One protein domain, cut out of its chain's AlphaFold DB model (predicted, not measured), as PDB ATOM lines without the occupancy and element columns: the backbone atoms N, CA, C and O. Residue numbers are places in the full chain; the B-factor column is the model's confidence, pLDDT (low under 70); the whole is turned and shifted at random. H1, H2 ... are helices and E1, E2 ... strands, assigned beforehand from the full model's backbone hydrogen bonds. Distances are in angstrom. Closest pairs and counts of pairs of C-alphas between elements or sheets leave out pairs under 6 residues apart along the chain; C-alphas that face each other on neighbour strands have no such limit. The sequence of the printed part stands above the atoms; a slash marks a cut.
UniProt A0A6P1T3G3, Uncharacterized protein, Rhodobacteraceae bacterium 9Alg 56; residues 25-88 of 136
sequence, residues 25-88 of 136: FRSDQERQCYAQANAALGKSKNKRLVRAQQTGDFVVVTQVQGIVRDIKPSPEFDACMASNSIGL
ATOM      1  N   PHE A  25      80.270 117.334 117.084       77.62
ATOM      2  CA  PHE A  25      80.736 118.692 116.829       77.62
ATOM      3  C   PHE A  25      79.558 119.555 116.372       77.62
ATOM      4  O   PHE A  25      78.743 119.124 115.561       77.62
ATOM      5  N   ARG A  26      79.472 120.771 116.903       72.19
ATOM      6  CA  ARG A  26      78.477 121.801 116.596       72.19
ATOM      7  C   ARG A  26      78.787 122.529 115.287       72.19
ATOM      8  O   ARG A  26      77.884 123.115 114.703       72.19
ATOM      9  N   SER A  27      80.040 122.507 114.831       72.50
ATOM     10  CA  SER A  27      80.463 123.110 113.564       72.50
ATOM     11  C   SER A  27      81.727 122.451 113.004       72.50
ATOM     12  O   SER A  27      82.489 121.804 113.731       72.50
ATOM     13  N   ASP A  28      81.987 122.648 111.708       73.25
ATOM     14  CA  ASP A  28      83.237 122.214 111.068       73.25
ATOM     15  C   ASP A  28      84.471 122.923 111.654       73.25
ATOM     16  O   ASP A  28      85.543 122.324 111.751       73.25
ATOM     17  N   GLN A  29      84.307 124.166 112.121       72.62
ATOM     18  CA  GLN A  29      85.331 124.912 112.858       72.62
ATOM     19  C   GLN A  29      85.704 124.195 114.158       72.62
ATOM     20  O   GLN A  29      86.881 123.972 114.435       72.62
ATOM     21  N   GLU A  30      84.703 123.786 114.938       75.38
ATOM     22  CA  GLU A  30      84.911 123.088 116.205       75.38
ATOM     23  C   GLU A  30      85.634 121.751 115.986       75.38
ATOM     24  O   GLU A  30      86.555 121.404 116.727       75.38
ATOM     25  N   ARG A  31      85.296 121.039 114.902       79.00
ATOM     26  CA  ARG A  31      85.992 119.816 114.479       79.00
ATOM     27  C   ARG A  31      87.455 120.079 114.099       79.00
ATOM     28  O   ARG A  31      88.329 119.300 114.484       79.00
ATOM     29  N   GLN A  32      87.744 121.150 113.358       78.75
ATOM     30  CA  GLN A  32      89.119 121.511 112.983       78.75
ATOM     31  C   GLN A  32      89.953 121.925 114.198       78.75
ATOM     32  O   GLN A  32      91.089 121.469 114.343       78.75
ATOM     33  N   CYS A  33      89.384 122.722 115.101       81.31
ATOM     34  CA  CYS A  33      90.064 123.141 116.320       81.31
ATOM     35  C   CYS A  33      90.301 121.999 117.293       81.31
ATOM     36  O   CYS A  33      91.383 121.896 117.869       81.31
ATOM     37  N   TYR A  34      89.348 121.075 117.387       83.81
ATOM     38  CA  TYR A  34      89.548 119.823 118.096       83.81
ATOM     39  C   TYR A  34      90.719 119.033 117.506       83.81
ATOM     40  O   TYR A  34      91.594 118.597 118.248       83.81
ATOM     41  N   ALA A  35      90.783 118.878 116.180       80.81
ATOM     42  CA  ALA A  35      91.861 118.137 115.530       80.81
ATOM     43  C   ALA A  35      93.239 118.781 115.767       80.81
ATOM     44  O   ALA A  35      94.198 118.067 116.064       80.81
ATOM     45  N   GLN A  36      93.339 120.112 115.695       79.44
ATOM     46  CA  GLN A  36      94.587 120.838 115.955       79.44
ATOM     47  C   GLN A  36      95.019 120.746 117.423       79.44
ATOM     48  O   GLN A  36      96.161 120.373 117.703       79.44
ATOM     49  N   ALA A  37      94.110 121.022 118.360       81.12
ATOM     50  CA  ALA A  37      94.398 120.943 119.789       81.12
ATOM     51  C   ALA A  37      94.746 119.505 120.206       81.12
ATOM     52  O   ALA A  37      95.722 119.271 120.917       81.12
ATOM     53  N   ASN A  38      94.022 118.511 119.688       78.00
ATOM     54  CA  ASN A  38      94.301 117.106 119.962       78.00
ATOM     55  C   ASN A  38      95.621 116.633 119.323       78.00
ATOM     56  O   ASN A  38      96.337 115.837 119.925       78.00
ATOM     57  N   ALA A  39      96.005 117.153 118.151       77.12
ATOM     58  CA  ALA A  39      97.324 116.896 117.563       77.12
ATOM     59  C   ALA A  39      98.462 117.506 118.402       77.12
ATOM     60  O   ALA A  39      99.506 116.872 118.578       77.12
ATOM     61  N   ALA A  40      98.255 118.696 118.977       72.31
ATOM     62  CA  ALA A  40      99.200 119.307 119.911       72.31
ATOM     63  C   ALA A  40      99.337 118.482 121.206       72.31
ATOM     64  O   ALA A  40     100.454 118.255 121.687       72.31
ATOM     65  N   LEU A  41      98.219 117.955 121.718       71.44
ATOM     66  CA  LEU A  41      98.195 117.035 122.857       71.44
ATOM     67  C   LEU A  41      98.774 115.655 122.547       71.44
ATOM     68  O   LEU A  41      99.290 115.021 123.462       71.44
ATOM     69  N   GLY A  42      98.753 115.207 121.288       60.94
ATOM     70  CA  GLY A  42      99.244 113.898 120.837       60.94
ATOM     71  C   GLY A  42     100.721 113.616 121.148       60.94
ATOM     72  O   GLY A  42     101.170 112.474 121.065       60.94
ATOM     73  N   LYS A  43     101.480 114.628 121.587       61.62
ATOM     74  CA  LYS A  43     102.825 114.460 122.165       61.62
ATOM     75  C   LYS A  43     102.806 113.859 123.580       61.62
ATOM     76  O   LYS A  43     103.815 113.336 124.042       61.62
ATOM     77  N   SER A  44     101.672 113.919 124.273       63.62
ATOM     78  CA  SER A  44     101.448 113.400 125.622       63.62
ATOM     79  C   SER A  44     100.496 112.204 125.582       63.62
ATOM     80  O   SER A  44      99.286 112.374 125.498       63.62
ATOM     81  N   LYS A  45     101.027 110.985 125.752       67.44
ATOM     82  CA  LYS A  45     100.244 109.724 125.763       67.44
ATOM     83  C   LYS A  45      99.122 109.667 126.811       67.44
ATOM     84  O   LYS A  45      98.239 108.828 126.723       67.44
ATOM     85  N   ASN A  46      99.181 110.556 127.799       74.38
ATOM     86  CA  ASN A  46      98.288 110.593 128.948       74.38
ATOM     87  C   ASN A  46      97.288 111.752 128.887       74.38
ATOM     88  O   ASN A  46      96.537 111.919 129.836       74.38
ATOM     89  N   LYS A  47      97.291 112.588 127.841       74.81
ATOM     90  CA  LYS A  47      96.398 113.750 127.732       74.81
ATOM     91  C   LYS A  47      95.494 113.596 126.516       74.81
ATOM     92  O   LYS A  47      95.982 113.294 125.433       74.81
ATOM     93  N   ARG A  48      94.194 113.824 126.692       77.25
ATOM     94  CA  ARG A  48      93.206 113.826 125.605       77.25
ATOM     95  C   ARG A  48      92.238 114.987 125.758       77.25
ATOM     96  O   ARG A  48      91.900 115.350 126.882       77.25
ATOM     97  N   LEU A  49      91.790 115.546 124.644       79.38
ATOM     98  CA  LEU A  49      90.715 116.533 124.637       79.38
ATOM     99  C   LEU A  49      89.369 115.794 124.726       79.38
ATOM    100  O   LEU A  49      89.148 114.835 123.989       79.38
ATOM    101  N   VAL A  50      88.472 116.215 125.616       78.94
ATOM    102  CA  VAL A  50      87.133 115.622 125.778       78.94
ATOM    103  C   VAL A  50      86.117 116.745 125.927       78.94
ATOM    104  O   VAL A  50      86.421 117.763 126.545       78.94
ATOM    105  N   ARG A  51      84.902 116.572 125.399       77.38
ATOM    106  CA  ARG A  51      83.806 117.501 125.684       77.38
ATOM    107  C   ARG A  51      83.242 117.223 127.082       77.38
ATOM    108  O   ARG A  51      82.749 116.125 127.347       77.38
ATOM    109  N   ALA A  52      83.295 118.205 127.973       73.88
ATOM    110  CA  ALA A  52      82.677 118.135 129.287       73.88
ATOM    111  C   ALA A  52      81.151 118.054 129.134       73.88
ATOM    112  O   ALA A  52      80.531 118.960 128.586       73.88
ATOM    113  N   GLN A  53      80.524 116.982 129.624       65.38
ATOM    114  CA  GLN A  53      79.075 116.780 129.466       65.38
ATOM    115  C   GLN A  53      78.232 117.852 130.173       65.38
ATOM    116  O   GLN A  53      77.124 118.141 129.738       65.38
ATOM    117  N   GLN A  54      78.755 118.438 131.257       62.88
ATOM    118  CA  GLN A  54      78.027 119.409 132.076       62.88
ATOM    119  C   GLN A  54      78.027 120.825 131.488       62.88
ATOM    120  O   GLN A  54      77.023 121.517 131.604       62.88
ATOM    121  N   THR A  55      79.126 121.256 130.863       65.31
ATOM    122  CA  THR A  55      79.249 122.618 130.308       65.31
ATOM    123  C   THR A  55      79.180 122.641 128.782       65.31
ATOM    124  O   THR A  55      78.791 123.637 128.182       65.31
ATOM    125  N   GLY A  56      79.488 121.518 128.131       67.25
ATOM    126  CA  GLY A  56      79.587 121.412 126.679       67.25
ATOM    127  C   GLY A  56      80.922 121.895 126.109       67.25
ATOM    128  O   GLY A  56      81.089 121.810 124.889       67.25
ATOM    129  N   ASP A  57      81.852 122.340 126.959       73.94
ATOM    130  CA  ASP A  57      83.172 122.855 126.577       73.94
ATOM    131  C   ASP A  57      84.190 121.736 126.372       73.94
ATOM    132  O   ASP A  57      84.046 120.634 126.907       73.94
ATOM    133  N   PHE A  58      85.255 122.016 125.623       78.38
ATOM    134  CA  PHE A  58      86.363 121.083 125.469       78.38
ATOM    135  C   PHE A  58      87.423 121.288 126.547       78.38
ATOM    136  O   PHE A  58      87.986 122.364 126.721       78.38
ATOM    137  N   VAL A  59      87.723 120.205 127.253       80.00
ATOM    138  CA  VAL A  59      88.675 120.172 128.360       80.00
ATOM    139  C   VAL A  59      89.772 119.154 128.083       80.00
ATOM    140  O   VAL A  59      89.542 118.097 127.489       80.00
ATOM    141  N   VAL A  60      90.987 119.456 128.531       82.44
ATOM    142  CA  VAL A  60      92.093 118.503 128.545       82.44
ATOM    143  C   VAL A  60      91.927 117.602 129.751       82.44
ATOM    144  O   VAL A  60      92.008 118.042 130.898       82.44
ATOM    145  N   VAL A  61      91.746 116.318 129.483       77.50
ATOM    146  CA  VAL A  61      91.727 115.279 130.498       77.50
ATOM    147  C   VAL A  61      93.080 114.590 130.525       77.50
ATOM    148  O   VAL A  61      93.529 114.047 129.513       77.50
ATOM    149  N   THR A  62      93.717 114.569 131.692       77.88
ATOM    150  CA  THR A  62      94.915 113.756 131.915       77.88
ATOM    151  C   THR A  62      94.526 112.435 132.569       77.88
ATOM    152  O   THR A  62      93.968 112.415 133.670       77.88
ATOM    153  N   GLN A  63      94.829 111.324 131.903       70.31
ATOM    154  CA  GLN A  63      94.671 109.977 132.431       70.31
ATOM    155  C   GLN A  63      96.005 109.445 132.946       70.31
ATOM    156  O   GLN A  63      96.992 109.380 132.217       70.31
ATOM    157  N   VAL A  64      96.031 109.013 134.204       69.19
ATOM    158  CA  VAL A  64      97.178 108.313 134.792       69.19
ATOM    159  C   VAL A  64      96.700 106.921 135.171       69.19
ATOM    160  O   VAL A  64      95.785 106.793 135.981       69.19
ATOM    161  N   GLN A  65      97.294 105.888 134.565       69.69
ATOM    162  CA  GLN A  65      96.903 104.482 134.769       69.69
ATOM    163  C   GLN A  65      95.420 104.203 134.441       69.69
ATOM    164  O   GLN A  65      94.755 103.441 135.132       69.69
ATOM    165  N   GLY A  66      94.878 104.857 133.408       60.66
ATOM    166  CA  GLY A  66      93.477 104.691 132.989       60.66
ATOM    167  C   GLY A  66      92.451 105.447 133.842       60.66
ATOM    168  O   GLY A  66      91.267 105.430 133.520       60.66
ATOM    169  N   ILE A  67      92.886 106.156 134.889       63.75
ATOM    170  CA  ILE A  67      92.013 106.970 135.742       63.75
ATOM    171  C   ILE A  67      92.136 108.437 135.332       63.75
ATOM    172  O   ILE A  67      93.243 108.972 135.238       63.75
ATOM    173  N   VAL A  68      90.995 109.097 135.121       67.44
ATOM    174  CA  VAL A  68      90.907 110.552 134.935       67.44
ATOM    175  C   VAL A  68      91.375 111.241 136.218       67.44
ATOM    176  O   VAL A  68      90.746 111.099 137.262       67.44
ATOM    177  N   ARG A  69      92.510 111.946 136.160       66.31
ATOM    178  CA  ARG A  69      93.117 112.606 137.331       66.31
ATOM    179  C   ARG A  69      92.960 114.116 137.328       66.31
ATOM    180  O   ARG A  69      92.928 114.714 138.394       66.31
ATOM    181  N   ASP A  70      92.917 114.722 136.151       64.69
ATOM    182  CA  ASP A  70      92.973 116.171 135.998       64.69
ATOM    183  C   ASP A  70      92.131 116.565 134.783       64.69
ATOM    184  O   ASP A  70      92.229 115.920 133.735       64.69
ATOM    185  N   ILE A  71      91.278 117.572 134.962       67.62
ATOM    186  CA  ILE A  71      90.416 118.145 133.933       67.62
ATOM    187  C   ILE A  71      90.692 119.644 133.942       67.62
ATOM    188  O   ILE A  71      90.376 120.327 134.918       67.62
ATOM    189  N   LYS A  72      91.301 120.148 132.873       73.31
ATOM    190  CA  LYS A  72      91.632 121.568 132.715       73.31
ATOM    191  C   LYS A  72      90.996 122.129 131.449       73.31
ATOM    192  O   LYS A  72      90.843 121.375 130.489       73.31
ATOM    193  N   PRO A  73      90.667 123.430 131.408       72.38
ATOM    194  CA  PRO A  73      90.366 124.112 130.150       72.38
ATOM    195  C   PRO A  73      91.487 123.861 129.133       72.38
ATOM    196  O   PRO A  73      92.650 123.747 129.535       72.38
ATOM    197  N   SER A  74      91.156 123.726 127.847       74.25
ATOM    198  CA  SER A  74      92.171 123.594 126.798       74.25
ATOM    199  C   SER A  74      92.447 124.953 126.162       74.25
ATOM    200  O   SER A  74      91.758 125.319 125.211       74.25
ATOM    201  N   PRO A  75      93.485 125.680 126.614       73.00
ATOM    202  CA  PRO A  75      93.821 126.973 126.030       73.00
ATOM    203  C   PRO A  75      94.156 126.865 124.538       73.00
ATOM    204  O   PRO A  75      93.970 127.828 123.806       73.00
ATOM    205  N   GLU A  76      94.626 125.710 124.057       72.56
ATOM    206  CA  GLU A  76      94.918 125.485 122.638       72.56
ATOM    207  C   GLU A  76      93.643 125.362 121.798       72.56
ATOM    208  O   GLU A  76      93.572 125.893 120.687       72.56
ATOM    209  N   PHE A  77      92.630 124.674 122.324       76.75
ATOM    210  CA  PHE A  77      91.323 124.600 121.686       76.75
ATOM    211  C   PHE A  77      90.621 125.958 121.720       76.75
ATOM    212  O   PHE A  77      90.126 126.406 120.686       76.75
ATOM    213  N   ASP A  78      90.648 126.634 122.870       74.62
ATOM    214  CA  ASP A  78      90.047 127.955 123.055       74.62
ATOM    215  C   ASP A  78      90.710 128.992 122.141       74.62
ATOM    216  O   ASP A  78      90.021 129.754 121.465       74.62
ATOM    217  N   ALA A  79      92.043 128.965 122.030       73.44
ATOM    218  CA  ALA A  79      92.785 129.823 121.112       73.44
ATOM    219  C   ALA A  79      92.443 129.532 119.647       73.44
ATOM    220  O   ALA A  79      92.279 130.472 118.875       73.44
ATOM    221  N   CYS A  80      92.291 128.261 119.255       77.62
ATOM    222  CA  CYS A  80      91.888 127.924 117.890       77.62
ATOM    223  C   CYS A  80      90.453 128.364 117.583       77.62
ATOM    224  O   CYS A  80      90.173 128.897 116.502       77.62
ATOM    225  N   MET A  81      89.530 128.137 118.520       75.25
ATOM    226  CA  MET A  81      88.148 128.586 118.389       75.25
ATOM    227  C   MET A  81      88.095 130.110 118.291       75.25
ATOM    228  O   MET A  81      87.419 130.621 117.404       75.25
ATOM    229  N   ALA A  82      88.879 130.827 119.099       68.81
ATOM    230  CA  ALA A  82      89.010 132.279 119.024       68.81
ATOM    231  C   ALA A  82      89.633 132.753 117.697       68.81
ATOM    232  O   ALA A  82      89.128 133.695 117.090       68.81
ATOM    233  N   SER A  83      90.680 132.084 117.200       61.09
ATOM    234  CA  SER A  83      91.373 132.479 115.965       61.09
ATOM    235  C   SER A  83      90.572 132.190 114.695       61.09
ATOM    236  O   SER A  83      90.719 132.902 113.706       61.09
ATOM    237  N   ASN A  84      89.736 131.146 114.702       51.84
ATOM    238  CA  ASN A  84      88.867 130.800 113.571       51.84
ATOM    239  C   ASN A  84      87.460 131.403 113.680       51.84
ATOM    240  O   ASN A  84      86.710 131.380 112.706       51.84
ATOM    241  N   SER A  85      87.123 132.040 114.805       46.59
ATOM    242  CA  SER A  85      85.945 132.902 114.932       46.59
ATOM    243  C   SER A  85      86.166 134.280 114.297       46.59
ATOM    244  O   SER A  85      85.740 135.303 114.823       46.59
ATOM    245  N   ILE A  86      86.734 134.298 113.087       45.81
ATOM    246  CA  ILE A  86      86.550 135.406 112.135       45.81
ATOM    247  C   ILE A  86      85.085 135.420 111.618       45.81
ATOM    248  O   ILE A  86      84.679 136.345 110.925       45.81
ATOM    249  N   GLY A  87      84.250 134.439 112.003       40.47
ATOM    250  CA  GLY A  87      82.830 134.373 111.634       40.47
ATOM    251  C   GLY A  87      81.800 134.301 112.767       40.47
ATOM    252  O   GLY A  87      80.725 134.856 112.591       40.47
ATOM    253  N   LEU A  88      82.057 133.638 113.907       38.78
ATOM    254  CA  LEU A  88      81.059 133.466 114.984       38.78
ATOM    255  C   LEU A  88      81.706 133.263 116.370       38.78
ATOM    256  O   LEU A  88      81.764 132.164 116.913       38.78
TER     257      LEU A  88
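What this domain is: This is residues 25 to 88 of the 136 residues of an uncharacterized protein of Rhodobacteraceae bacterium 9Alg 56 (UniProt A0A6P1T3G3). A strongly twisted three-strand sheet has one long helix, H1, running along its edge strand E1, while a shorter helix, H2, continues from the end of E3 and packs beside H1. The tip of the E2 and E3 hairpin makes one far end of the shape, and the tail after H2 makes the other. The 64 printed residues hold H1, E1, E2, E3 and H2 in that order; the sheet, E1 - E2 - E3, is antiparallel and the class is mixed, helices and strands. It is compact, with a radius of gyration of the C-alphas of 11.9 A, and only just elongated, spanning 40 by 27 by 16 A.

Where its parts are: H1 takes residues 28 to 41, 19.7 A long, from C-alpha 28 at (83.237, 122.214, 111.068). E1 is residues 47 to 51, 13.3 A; E2 is 58 to 64, 19.2 A; E3 is 67 to 73, 18.1 A. H2, residues 75 to 84, 13.9 A, ends with C-alpha 84 at (88.867, 130.800, 113.571).

How they stand to each other: E1, E2 and E3 form a meander, each strand the antiparallel neighbour of the one before. In the hairpin E1 and E2, N 48 and O 61 are 2.9 A apart; in the hairpin E2 and E3, N 60 and O 72 are 2.7 A apart, both within hydrogen-bond range. H1 and H2 on one face of the sheet make two layers. H1 has a height over the sheet of 10.2 A and runs along the strands, at 4 degrees to E1 on the local plane; the closest C-alphas of H1 and E1, Asn 38 and Leu 49, are 5.9 A apart. H1 and H2 touch, their closest C-alphas, Ala 37 and Phe 77, 5.1 A apart, at a shallow tilt of 34.7 degrees, only just short of steep, opposite ways. In H1 and H2 every O i to N i+4 pair is within hydrogen-bond range.

The domain as a whole: The two C-alphas farthest apart, Gln 65 and Gly 87, are 40.3 A apart. The printed part has no cut and no long link. Its mean pLDDT is 70.7; residues 42 to 45, 53 to 56, 64 to 71 and 82 to 88 are under 70.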